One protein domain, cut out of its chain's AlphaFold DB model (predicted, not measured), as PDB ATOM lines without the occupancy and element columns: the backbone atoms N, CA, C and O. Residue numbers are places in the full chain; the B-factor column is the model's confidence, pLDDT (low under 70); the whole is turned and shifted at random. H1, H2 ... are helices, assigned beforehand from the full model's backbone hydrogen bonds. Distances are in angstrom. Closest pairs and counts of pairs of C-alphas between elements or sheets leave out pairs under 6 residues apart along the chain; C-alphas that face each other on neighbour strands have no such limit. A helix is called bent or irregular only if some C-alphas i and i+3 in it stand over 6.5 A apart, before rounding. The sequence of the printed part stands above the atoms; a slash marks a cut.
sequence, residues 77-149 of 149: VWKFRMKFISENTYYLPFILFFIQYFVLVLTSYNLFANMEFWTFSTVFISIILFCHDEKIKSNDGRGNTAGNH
ATOM      1  N   VAL A  77     284.035 281.627 286.520       95.44
ATOM      2  CA  VAL A  77     283.320 281.438 285.246       95.44
ATOM      3  C   VAL A  77     284.261 281.087 284.086       95.44
ATOM      4  O   VAL A  77     283.888 280.291 283.225       95.44
ATOM      5  N   TRP A  78     285.516 281.565 284.074       94.56
ATOM      6  CA  TRP A  78     286.476 281.224 283.003       94.56
ATOM      7  C   TRP A  78     286.856 279.732 282.965       94.56
ATOM      8  O   TRP A  78     287.351 279.233 281.944       94.56
ATOM      9  N   LYS A  79     286.628 278.994 284.060       94.62
ATOM     10  CA  LYS A  79     286.874 277.547 284.131       94.62
ATOM     11  C   LYS A  79     285.794 276.734 283.420       94.62
ATOM     12  O   LYS A  79     286.012 275.551 283.173       94.62
ATOM     13  N   PHE A  80     284.661 277.343 283.068       93.31
ATOM     14  CA  PHE A  80     283.570 276.664 282.379       93.31
ATOM     15  C   PHE A  80     284.032 276.024 281.059       93.31
ATOM     16  O   PHE A  80     284.853 276.572 280.312       93.31
ATOM     17  N   ARG A  81     283.509 274.832 280.766       91.69
ATOM     18  CA  ARG A  81     283.764 274.076 279.536       91.69
ATOM     19  C   ARG A  81     282.450 273.477 279.052       91.69
ATOM     20  O   ARG A  81     281.726 272.885 279.842       91.69
ATOM     21  N   MET A  82     282.197 273.525 277.743       87.56
ATOM     22  CA  MET A  82     280.984 272.937 277.143       87.56
ATOM     23  C   MET A  82     280.816 271.445 277.461       87.56
ATOM     24  O   MET A  82     279.691 270.967 277.588       87.56
ATOM     25  N   LYS A  83     281.929 270.727 277.664       87.56
ATOM     26  CA  LYS A  83     281.923 269.312 278.052       87.56
ATOM     27  C   LYS A  83     281.164 269.054 279.365       87.56
ATOM     28  O   LYS A  83     280.515 268.024 279.490       87.56
ATOM     29  N   PHE A  84     281.179 270.011 280.300       87.62
ATOM     30  CA  PHE A  84     280.458 269.891 281.572       87.62
ATOM     31  C   PHE A  84     278.948 269.754 281.359       87.62
ATOM     32  O   PHE A  84     278.305 268.992 282.073       87.62
ATOM     33  N   ILE A  85     278.396 270.424 280.341       86.38
ATOM     34  CA  ILE A  85     276.985 270.278 279.961       86.38
ATOM     35  C   ILE A  85     276.745 268.917 279.315       86.38
ATOM     36  O   ILE A  85     275.784 268.245 279.670       86.38
ATOM     37  N   SER A  86     277.598 268.503 278.371       85.50
ATOM     38  CA  SER A  86     277.383 267.243 277.646       85.50
ATOM     39  C   SER A  86     277.489 266.007 278.539       85.50
ATOM     40  O   SER A  86     276.842 265.006 278.263       85.50
ATOM     41  N   GLU A  87     278.308 266.069 279.592       87.19
ATOM     42  CA  GLU A  87     278.458 264.983 280.569       87.19
ATOM     43  C   GLU A  87     277.377 265.029 281.658       87.19
ATOM     44  O   GLU A  87     277.045 263.993 282.224       87.19
ATOM     45  N   ASN A  88     276.793 266.204 281.925       87.62
ATOM     46  CA  ASN A  88     275.819 266.419 282.996       87.62
ATOM     47  C   ASN A  88     274.644 267.289 282.525       87.62
ATOM     48  O   ASN A  88     274.425 268.400 283.019       87.62
ATOM     49  N   THR A  89     273.845 266.777 281.585       91.31
ATOM     50  CA  THR A  89     272.716 267.517 280.984       91.31
ATOM     51  C   THR A  89     271.702 268.018 282.018       91.31
ATOM     52  O   THR A  89     271.036 269.026 281.790       91.31
ATOM     53  N   TYR A  90     271.618 267.375 283.188       92.69
ATOM     54  CA  TYR A  90     270.790 267.818 284.313       92.69
ATOM     55  C   TYR A  90     271.098 269.255 284.777       92.69
ATOM     56  O   TYR A  90     270.204 269.946 285.257       92.69
ATOM     57  N   TYR A  91     272.329 269.745 284.590       92.56
ATOM     58  CA  TYR A  91     272.703 271.111 284.964       92.56
ATOM     59  C   TYR A  91     272.273 272.182 283.954       92.56
ATOM     60  O   TYR A  91     272.285 273.373 284.278       92.56
ATOM     61  N   LEU A  92     271.870 271.783 282.743       93.38
ATOM     62  CA  LEU A  92     271.543 272.703 281.656       93.38
ATOM     63  C   LEU A  92     270.481 273.755 282.039       93.38
ATOM     64  O   LEU A  92     270.728 274.930 281.766       93.38
ATOM     65  N   PRO A  93     269.354 273.420 282.703       95.38
ATOM     66  CA  PRO A  93     268.354 274.422 283.072       95.38
ATOM     67  C   PRO A  93     268.915 275.536 283.963       95.38
ATOM     68  O   PRO A  93     268.612 276.703 283.739       95.38
ATOM     69  N   PHE A  94     269.783 275.209 284.925       94.62
ATOM     70  CA  PHE A  94     270.381 276.202 285.827       94.62
ATOM     71  C   PHE A  94     271.319 277.161 285.089       94.62
ATOM     72  O   PHE A  94     271.331 278.358 285.370       94.62
ATOM     73  N   ILE A  95     272.065 276.647 284.107       93.75
ATOM     74  CA  ILE A  95     272.926 277.459 283.239       93.75
ATOM     75  C   ILE A  95     272.073 278.388 282.369       93.75
ATOM     76  O   ILE A  95     272.382 279.571 282.243       93.75
ATOM     77  N   LEU A  96     270.976 277.878 281.801       95.50
ATOM     78  CA  LEU A  96     270.051 278.684 281.003       95.50
ATOM     79  C   LEU A  96     269.371 279.770 281.842       95.50
ATOM     80  O   LEU A  96     269.264 280.902 281.375       95.50
ATOM     81  N   PHE A  97     268.979 279.475 283.085       96.56
ATOM     82  CA  PHE A  97     268.461 280.492 284.000       96.56
ATOM     83  C   PHE A  97     269.510 281.551 284.323       96.56
ATOM     84  O   PHE A  97     269.204 282.738 284.243       96.56
ATOM     85  N   PHE A  98     270.755 281.162 284.609       96.25
ATOM     86  CA  PHE A  98     271.829 282.133 284.800       96.25
ATOM     87  C   PHE A  98     271.984 283.053 283.580       96.25
ATOM     88  O   PHE A  98     271.998 284.270 283.743       96.25
ATOM     89  N   ILE A  99     272.022 282.503 282.361       95.19
ATOM     90  CA  ILE A  99     272.119 283.299 281.126       95.19
ATOM     91  C   ILE A  99     270.911 284.234 280.982       95.19
ATOM     92  O   ILE A  99     271.087 285.421 280.716       95.19
ATOM     93  N   GLN A 100     269.696 283.728 281.197       95.44
ATOM     94  CA  GLN A 100     268.463 284.512 281.121       95.44
ATOM     95  C   GLN A 100     268.490 285.704 282.089       95.44
ATOM     96  O   GLN A 100     268.225 286.836 281.683       95.44
ATOM     97  N   TYR A 101     268.835 285.473 283.358       94.81
ATOM     98  CA  TYR A 101     268.899 286.532 284.365       94.81
ATOM     99  C   TYR A 101     270.098 287.463 284.168       94.81
ATOM    100  O   TYR A 101     269.985 288.653 284.449       94.81
ATOM    101  N   PHE A 102     271.215 286.973 283.624       94.25
ATOM    102  CA  PHE A 102     272.348 287.814 283.244       94.25
ATOM    103  C   PHE A 102     271.962 288.801 282.130       94.25
ATOM    104  O   PHE A 102     272.218 289.996 282.244       94.25
ATOM    105  N   VAL A 103     271.269 288.337 281.085       93.69
ATOM    106  CA  VAL A 103     270.733 289.212 280.024       93.69
ATOM    107  C   VAL A 103     269.688 290.178 280.587       93.69
ATOM    108  O   VAL A 103     269.667 291.352 280.199       93.69
ATOM    109  N   LEU A 104     268.861 289.723 281.536       92.12
ATOM    110  CA  LEU A 104     267.904 290.588 282.217       92.12
ATOM    111  C   LEU A 104     268.627 291.770 282.873       92.12
ATOM    112  O   LEU A 104     268.390 292.888 282.431       92.12
ATOM    113  N   VAL A 105     269.572 291.542 283.797       92.19
ATOM    114  CA  VAL A 105     270.276 292.619 284.538       92.19
ATOM    115  C   VAL A 105     271.137 293.539 283.662       92.19
ATOM    116  O   VAL A 105     271.471 294.657 284.055       92.19
ATOM    117  N   LEU A 106     271.505 293.108 282.452       90.75
ATOM    118  CA  LEU A 106     272.197 293.966 281.486       90.75
ATOM    119  C   LEU A 106     271.285 295.022 280.857       90.75
ATOM    120  O   LEU A 106     271.777 296.046 280.378       90.75
ATOM    121  N   THR A 107     269.982 294.751 280.800       85.75
ATOM    122  CA  THR A 107     269.030 295.547 280.017       85.75
ATOM    123  C   THR A 107     267.877 296.105 280.836       85.75
ATOM    124  O   THR A 107     267.179 297.002 280.362       85.75
ATOM    125  N   SER A 108     267.611 295.514 281.999       78.69
ATOM    126  CA  SER A 108     266.404 295.706 282.791       78.69
ATOM    127  C   SER A 108     266.647 295.257 284.232       78.69
ATOM    128  O   SER A 108     267.475 294.392 284.486       78.69
ATOM    129  N   TYR A 109     265.824 295.748 285.159       82.19
ATOM    130  CA  TYR A 109     265.876 295.354 286.571       82.19
ATOM    131  C   TYR A 109     267.153 295.808 287.300       82.19
ATOM    132  O   TYR A 109     268.189 296.043 286.687       82.19
ATOM    133  N   ASN A 110     267.058 295.993 288.611       82.19
ATOM    134  CA  ASN A 110     268.128 296.569 289.424       82.19
ATOM    135  C   ASN A 110     268.999 295.488 290.082       82.19
ATOM    136  O   ASN A 110     268.547 294.383 290.391       82.19
ATOM    137  N   LEU A 111     270.249 295.845 290.371       82.12
ATOM    138  CA  LEU A 111     271.258 294.974 290.977       82.12
ATOM    139  C   LEU A 111     270.809 294.378 292.322       82.12
ATOM    140  O   LEU A 111     271.073 293.210 292.608       82.12
ATOM    141  N   PHE A 112     270.154 295.179 293.168       81.19
ATOM    142  CA  PHE A 112     269.878 294.796 294.556       81.19
ATOM    143  C   PHE A 112     268.565 294.039 294.765       81.19
ATOM    144  O   PHE A 112     268.452 293.336 295.764       81.19
ATOM    145  N   ALA A 113     267.577 294.159 293.868       84.19
ATOM    146  CA  ALA A 113     266.311 293.437 294.028       84.19
ATOM    147  C   ALA A 113     266.257 292.125 293.230       84.19
ATOM    148  O   ALA A 113     265.260 291.417 293.309       84.19
ATOM    149  N   ASN A 114     267.309 291.775 292.481       87.56
ATOM    150  CA  ASN A 114     267.344 290.566 291.655       87.56
ATOM    151  C   ASN A 114     267.959 289.369 292.400       87.56
ATOM    152  O   ASN A 114     269.106 288.989 292.150       87.56
ATOM    153  N   MET A 115     267.220 288.783 293.346       91.88
ATOM    154  CA  MET A 115     267.716 287.629 294.114       91.88
ATOM    155  C   MET A 115     267.985 286.415 293.219       91.88
ATOM    156  O   MET A 115     268.914 285.644 293.468       91.88
ATOM    157  N   GLU A 116     267.204 286.254 292.158       94.00
ATOM    158  CA  GLU A 116     267.314 285.162 291.203       94.00
ATOM    159  C   GLU A 116     268.634 285.225 290.438       94.00
ATOM    160  O   GLU A 116     269.322 284.208 290.339       94.00
ATOM    161  N   PHE A 117     269.050 286.410 289.977       94.75
ATOM    162  CA  PHE A 117     270.350 286.594 289.337       94.75
ATOM    163  C   PHE A 117     271.491 286.118 290.239       94.75
ATOM    164  O   PHE A 117     272.323 285.319 289.806       94.75
ATOM    165  N   TRP A 118     271.513 286.542 291.504       95.38
ATOM    166  CA  TRP A 118     272.553 286.140 292.457       95.38
ATOM    167  C   TRP A 118     272.504 284.647 292.793       95.38
ATOM    168  O   TRP A 118     273.545 283.987 292.892       95.38
ATOM    169  N   THR A 119     271.300 284.091 292.913       96.56
ATOM    170  CA  THR A 119     271.090 282.669 293.201       96.56
ATOM    171  C   THR A 119     271.598 281.807 292.052       96.56
ATOM    172  O   THR A 119     272.447 280.939 292.259       96.56
ATOM    173  N   PHE A 120     271.159 282.075 290.821       97.25
ATOM    174  CA  PHE A 120     271.589 281.306 289.655       97.25
ATOM    175  C   PHE A 120     273.063 281.532 289.313       97.25
ATOM    176  O   PHE A 120     273.725 280.591 288.882       97.25
ATOM    177  N   SER A 121     273.612 282.719 289.584       96.88
ATOM    178  CA  SER A 121     275.059 282.962 289.508       96.88
ATOM    179  C   SER A 121     275.835 282.041 290.450       96.88
ATOM    180  O   SER A 121     276.786 281.379 290.035       96.88
ATOM    181  N   THR A 122     275.391 281.938 291.705       97.19
ATOM    182  CA  THR A 122     276.029 281.088 292.722       97.19
ATOM    183  C   THR A 122     275.922 279.607 292.367       97.19
ATOM    184  O   THR A 122     276.903 278.868 292.486       97.19
ATOM    185  N   VAL A 123     274.756 279.163 291.889       97.12
ATOM    186  CA  VAL A 123     274.545 277.783 291.425       97.12
ATOM    187  C   VAL A 123     275.449 277.475 290.233       97.12
ATOM    188  O   VAL A 123     276.120 276.445 290.225       97.12
ATOM    189  N   PHE A 124     275.531 278.378 289.255       96.94
ATOM    190  CA  PHE A 124     276.381 278.193 288.083       96.94
ATOM    191  C   PHE A 124     277.865 278.085 288.454       96.94
ATOM    192  O   PHE A 124     278.545 277.159 288.010       96.94
ATOM    193  N   ILE A 125     278.354 278.975 289.323       97.19
ATOM    194  CA  ILE A 125     279.728 278.922 289.843       97.19
ATOM    195  C   ILE A 125     279.974 277.607 290.597       97.19
ATOM    196  O   ILE A 125     280.998 276.960 290.379       97.19
ATOM    197  N   SER A 126     279.022 277.165 291.422       96.06
ATOM    198  CA  SER A 126     279.114 275.892 292.153       96.06
ATOM    199  C   SER A 126     279.236 274.689 291.214       96.06
ATOM    200  O   SER A 126     280.082 273.828 291.437       96.06
ATOM    201  N   ILE A 127     278.449 274.653 290.133       94.50
ATOM    202  CA  ILE A 127     278.527 273.599 289.108       94.50
ATOM    203  C   ILE A 127     279.911 273.591 288.448       94.50
ATOM    204  O   ILE A 127     280.513 272.531 288.287       94.50
ATOM    205  N   ILE A 128     280.443 274.766 288.091       95.25
ATOM    206  CA  ILE A 128     281.774 274.876 287.481       95.25
ATOM    207  C   ILE A 128     282.850 274.309 288.409       95.25
ATOM    208  O   ILE A 128     283.695 273.539 287.954       95.25
ATOM    209  N   LEU A 129     282.823 274.689 289.688       94.50
ATOM    210  CA  LEU A 129     283.791 274.213 290.675       94.50
ATOM    211  C   LEU A 129     283.673 272.701 290.884       94.50
ATOM    212  O   LEU A 129     284.683 272.006 290.831       94.50
ATOM    213  N   PHE A 130     282.450 272.184 291.012       92.75
ATOM    214  CA  PHE A 130     282.191 270.755 291.165       92.75
ATOM    215  C   PHE A 130     282.748 269.936 289.990       92.75
ATOM    216  O   PHE A 130     283.578 269.049 290.193       92.75
ATOM    217  N   CYS A 131     282.378 270.274 288.750       91.00
ATOM    218  CA  CYS A 131     282.849 269.548 287.567       91.00
ATOM    219  C   CYS A 131     284.366 269.683 287.355       91.00
ATOM    220  O   CYS A 131     285.023 268.760 286.866       91.00
ATOM    221  N   HIS A 132     284.942 270.837 287.698       89.12
ATOM    222  CA  HIS A 132     286.382 271.050 287.609       89.12
ATOM    223  C   HIS A 132     287.148 270.169 288.607       89.12
ATOM    224  O   HIS A 132     288.145 269.546 288.233       89.12
ATOM    225  N   ASP A 133     286.665 270.070 289.844       88.62
ATOM    226  CA  ASP A 133     287.281 269.255 290.891       88.62
ATOM    227  C   ASP A 133     287.138 267.752 290.612       88.62
ATOM    228  O   ASP A 133     288.092 266.998 290.816       88.62
ATOM    229  N   GLU A 134     285.994 267.302 290.086       83.12
ATOM    230  CA  GLU A 134     285.827 265.914 289.632       83.12
ATOM    231  C   GLU A 134     286.817 265.549 288.522       83.12
ATOM    232  O   GLU A 134     287.427 264.478 288.549       83.12
ATOM    233  N   LYS A 135     287.043 266.463 287.572       79.81
ATOM    234  CA  LYS A 135     288.021 266.253 286.502       79.81
ATOM    235  C   LYS A 135     289.450 266.129 287.039       79.81
ATOM    236  O   LYS A 135     290.192 265.276 286.555       79.81
ATOM    237  N   ILE A 136     289.840 266.958 288.011       76.25
ATOM    238  CA  ILE A 136     291.158 266.854 288.658       76.25
ATOM    239  C   ILE A 136     291.300 265.485 289.332       76.25
ATOM    240  O   ILE A 136     292.254 264.765 289.050       76.25
ATOM    241  N   LYS A 137     290.311 265.078 290.139       75.75
ATOM    242  CA  LYS A 137     290.329 263.778 290.833       75.75
ATOM    243  C   LYS A 137     290.430 262.595 289.867       75.75
ATOM    244  O   LYS A 137     291.189 261.667 290.126       75.75
ATOM    245  N   SER A 138     289.696 262.643 288.754       70.31
ATOM    246  CA  SER A 138     289.738 261.612 287.710       70.31
ATOM    247  C   SER A 138     291.121 261.503 287.052       70.31
ATOM    248  O   SER A 138     291.626 260.400 286.842       70.31
ATOM    249  N   ASN A 139     291.777 262.638 286.788       75.31
ATOM    250  CA  ASN A 139     293.103 262.676 286.166       75.31
ATOM    251  C   ASN A 139     294.246 262.256 287.108       75.31
ATOM    252  O   ASN A 139     295.246 261.722 286.632       75.31
ATOM    253  N   ASP A 140     294.103 262.450 288.422       74.56
ATOM    254  CA  ASP A 140     295.141 262.138 289.418       74.56
ATOM    255  C   ASP A 140     295.249 260.632 289.755       74.56
ATOM    256  O   ASP A 140     295.922 260.241 290.710       74.56
ATOM    257  N   GLY A 141     294.575 259.751 289.003       57.00
ATOM    258  CA  GLY A 141     294.669 258.289 289.149       57.00
ATOM    259  C   GLY A 141     294.057 257.725 290.441       57.00
ATOM    260  O   GLY A 141     293.967 256.509 290.609       57.00
ATOM    261  N   ARG A 142     293.567 258.586 291.338       57.41
ATOM    262  CA  ARG A 142     292.697 258.234 292.468       57.41
ATOM    263  C   ARG A 142     291.262 258.126 291.958       57.41
ATOM    264  O   ARG A 142     290.426 258.983 292.226       57.41
ATOM    265  N   GLY A 143     291.018 257.087 291.161       47.84
ATOM    266  CA  GLY A 143     289.712 256.793 290.582       47.84
ATOM    267  C   GLY A 143     288.591 256.845 291.623       47.84
ATOM    268  O   GLY A 143     288.750 256.347 292.734       47.84
ATOM    269  N   ASN A 144     287.481 257.476 291.237       47.53
ATOM    270  CA  ASN A 144     286.141 257.365 291.813       47.53
ATOM    271  C   ASN A 144     286.072 256.971 293.301       47.53
ATOM    272  O   ASN A 144     285.839 255.814 293.637       47.53
ATOM    273  N   THR A 145     286.152 257.953 294.201       48.50
ATOM    274  CA  THR A 145     285.665 257.779 295.583       48.50
ATOM    275  C   THR A 145     284.144 257.909 295.706       48.50
ATOM    276  O   THR A 145     283.617 257.731 296.798       48.50
ATOM    277  N   ALA A 146     283.413 258.186 294.621       50.28
ATOM    278  CA  ALA A 146     281.959 258.038 294.594       50.28
ATOM    279  C   ALA A 146     281.609 256.576 294.271       50.28
ATOM    280  O   ALA A 146     281.170 256.238 293.174       50.28
ATOM    281  N   GLY A 147     281.899 255.693 295.227       41.28
ATOM    282  CA  GLY A 147     281.293 254.370 295.265       41.28
ATOM    283  C   GLY A 147     279.793 254.511 295.519       41.28
ATOM    284  O   GLY A 147     279.383 255.350 296.317       41.28
ATOM    285  N   ASN A 148     279.011 253.701 294.806       42.28
ATOM    286  CA  ASN A 148     277.571 253.492 294.959       42.28
ATOM    287  C   ASN A 148     277.033 253.772 296.373       42.28
ATOM    288  O   ASN A 148     277.302 252.993 297.289       42.28
ATOM    289  N   HIS A 149     276.185 254.791 296.495       40.81
ATOM    290  CA  HIS A 149     275.169 254.895 297.539       40.81
ATOM    291  C   HIS A 149     273.857 255.363 296.918       40.81
ATOM    292  O   HIS A 149     273.911 256.292 296.080       40.81
TER     293      HIS A 149
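Overview. This is residues 77 to 149 of the 149 residues of an uncharacterized protein of Chryseobacterium sp. ON_d1 (UniProt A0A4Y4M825). Two long helices, H2 and H3, make a helical hairpin, slanted across each other at 42 degrees and closest at Phe 98, about midway along H2, and Phe 120, in the first half of H3; a short helix, H1, sits near both, by Leu 92 in the early part of H2 and Cys 131 in the later half of H3. H3 runs on past its contact with H2, and an unnamed tail, residues 140 to 149, follows it. The printed part has 73 residues with three named helices, in the order H1, H2, H3, and no named strand; the class is all helix. The whole is loose, with a radius of gyration of the C-alphas of 15.1 A, and elongated, spanning 47 by 24 by 18 A.

Arrangement. H1, residues 82 to 87, is close to but not clearly touching H2, residues 89 to 107; their closest C-alphas, those of Ile 85 and Leu 92, are 6.2 A apart. These two run opposite ways at a shallow tilt of 33 degrees, only just short of steep. H2 touches H3, residues 115 to 139, which meets it with residues 116 to 127 alone. The closest C-alphas of this hairpin, those of Phe 98 and Phe 120, are 4.9 A apart, and the helices run opposite ways at a steep tilt of 42 degrees. H1 is also close to but not clearly touching H3, about perpendicular at 74 degrees, with the C-alphas of Phe 84 and Cys 131 closest at 6.5 A. Every O i to N i+4 pair is within hydrogen-bond range in H1 and H3, and 13 of 15 are in H2.

Along the chain. H1 begins at C-alpha 82, (280.984, 272.937, 277.143). H2 is 28.3 A long and irregular, with C-alphas 90 and 93 7.1 A apart. H3 is 36.5 A long and ends at C-alpha 139, (293.103, 262.676, 286.166).

Size, cuts and confidence. The C-alphas farthest apart, those of Ser 108 and Gly 141, are 47.3 A apart. The printed part has no cut; the link from H1 to H2 is tight and that from H2 to H3 is short. Residues 141 to 149, up to the chain's last residue, have pLDDT under 70; the mean of the printed part is 84.9.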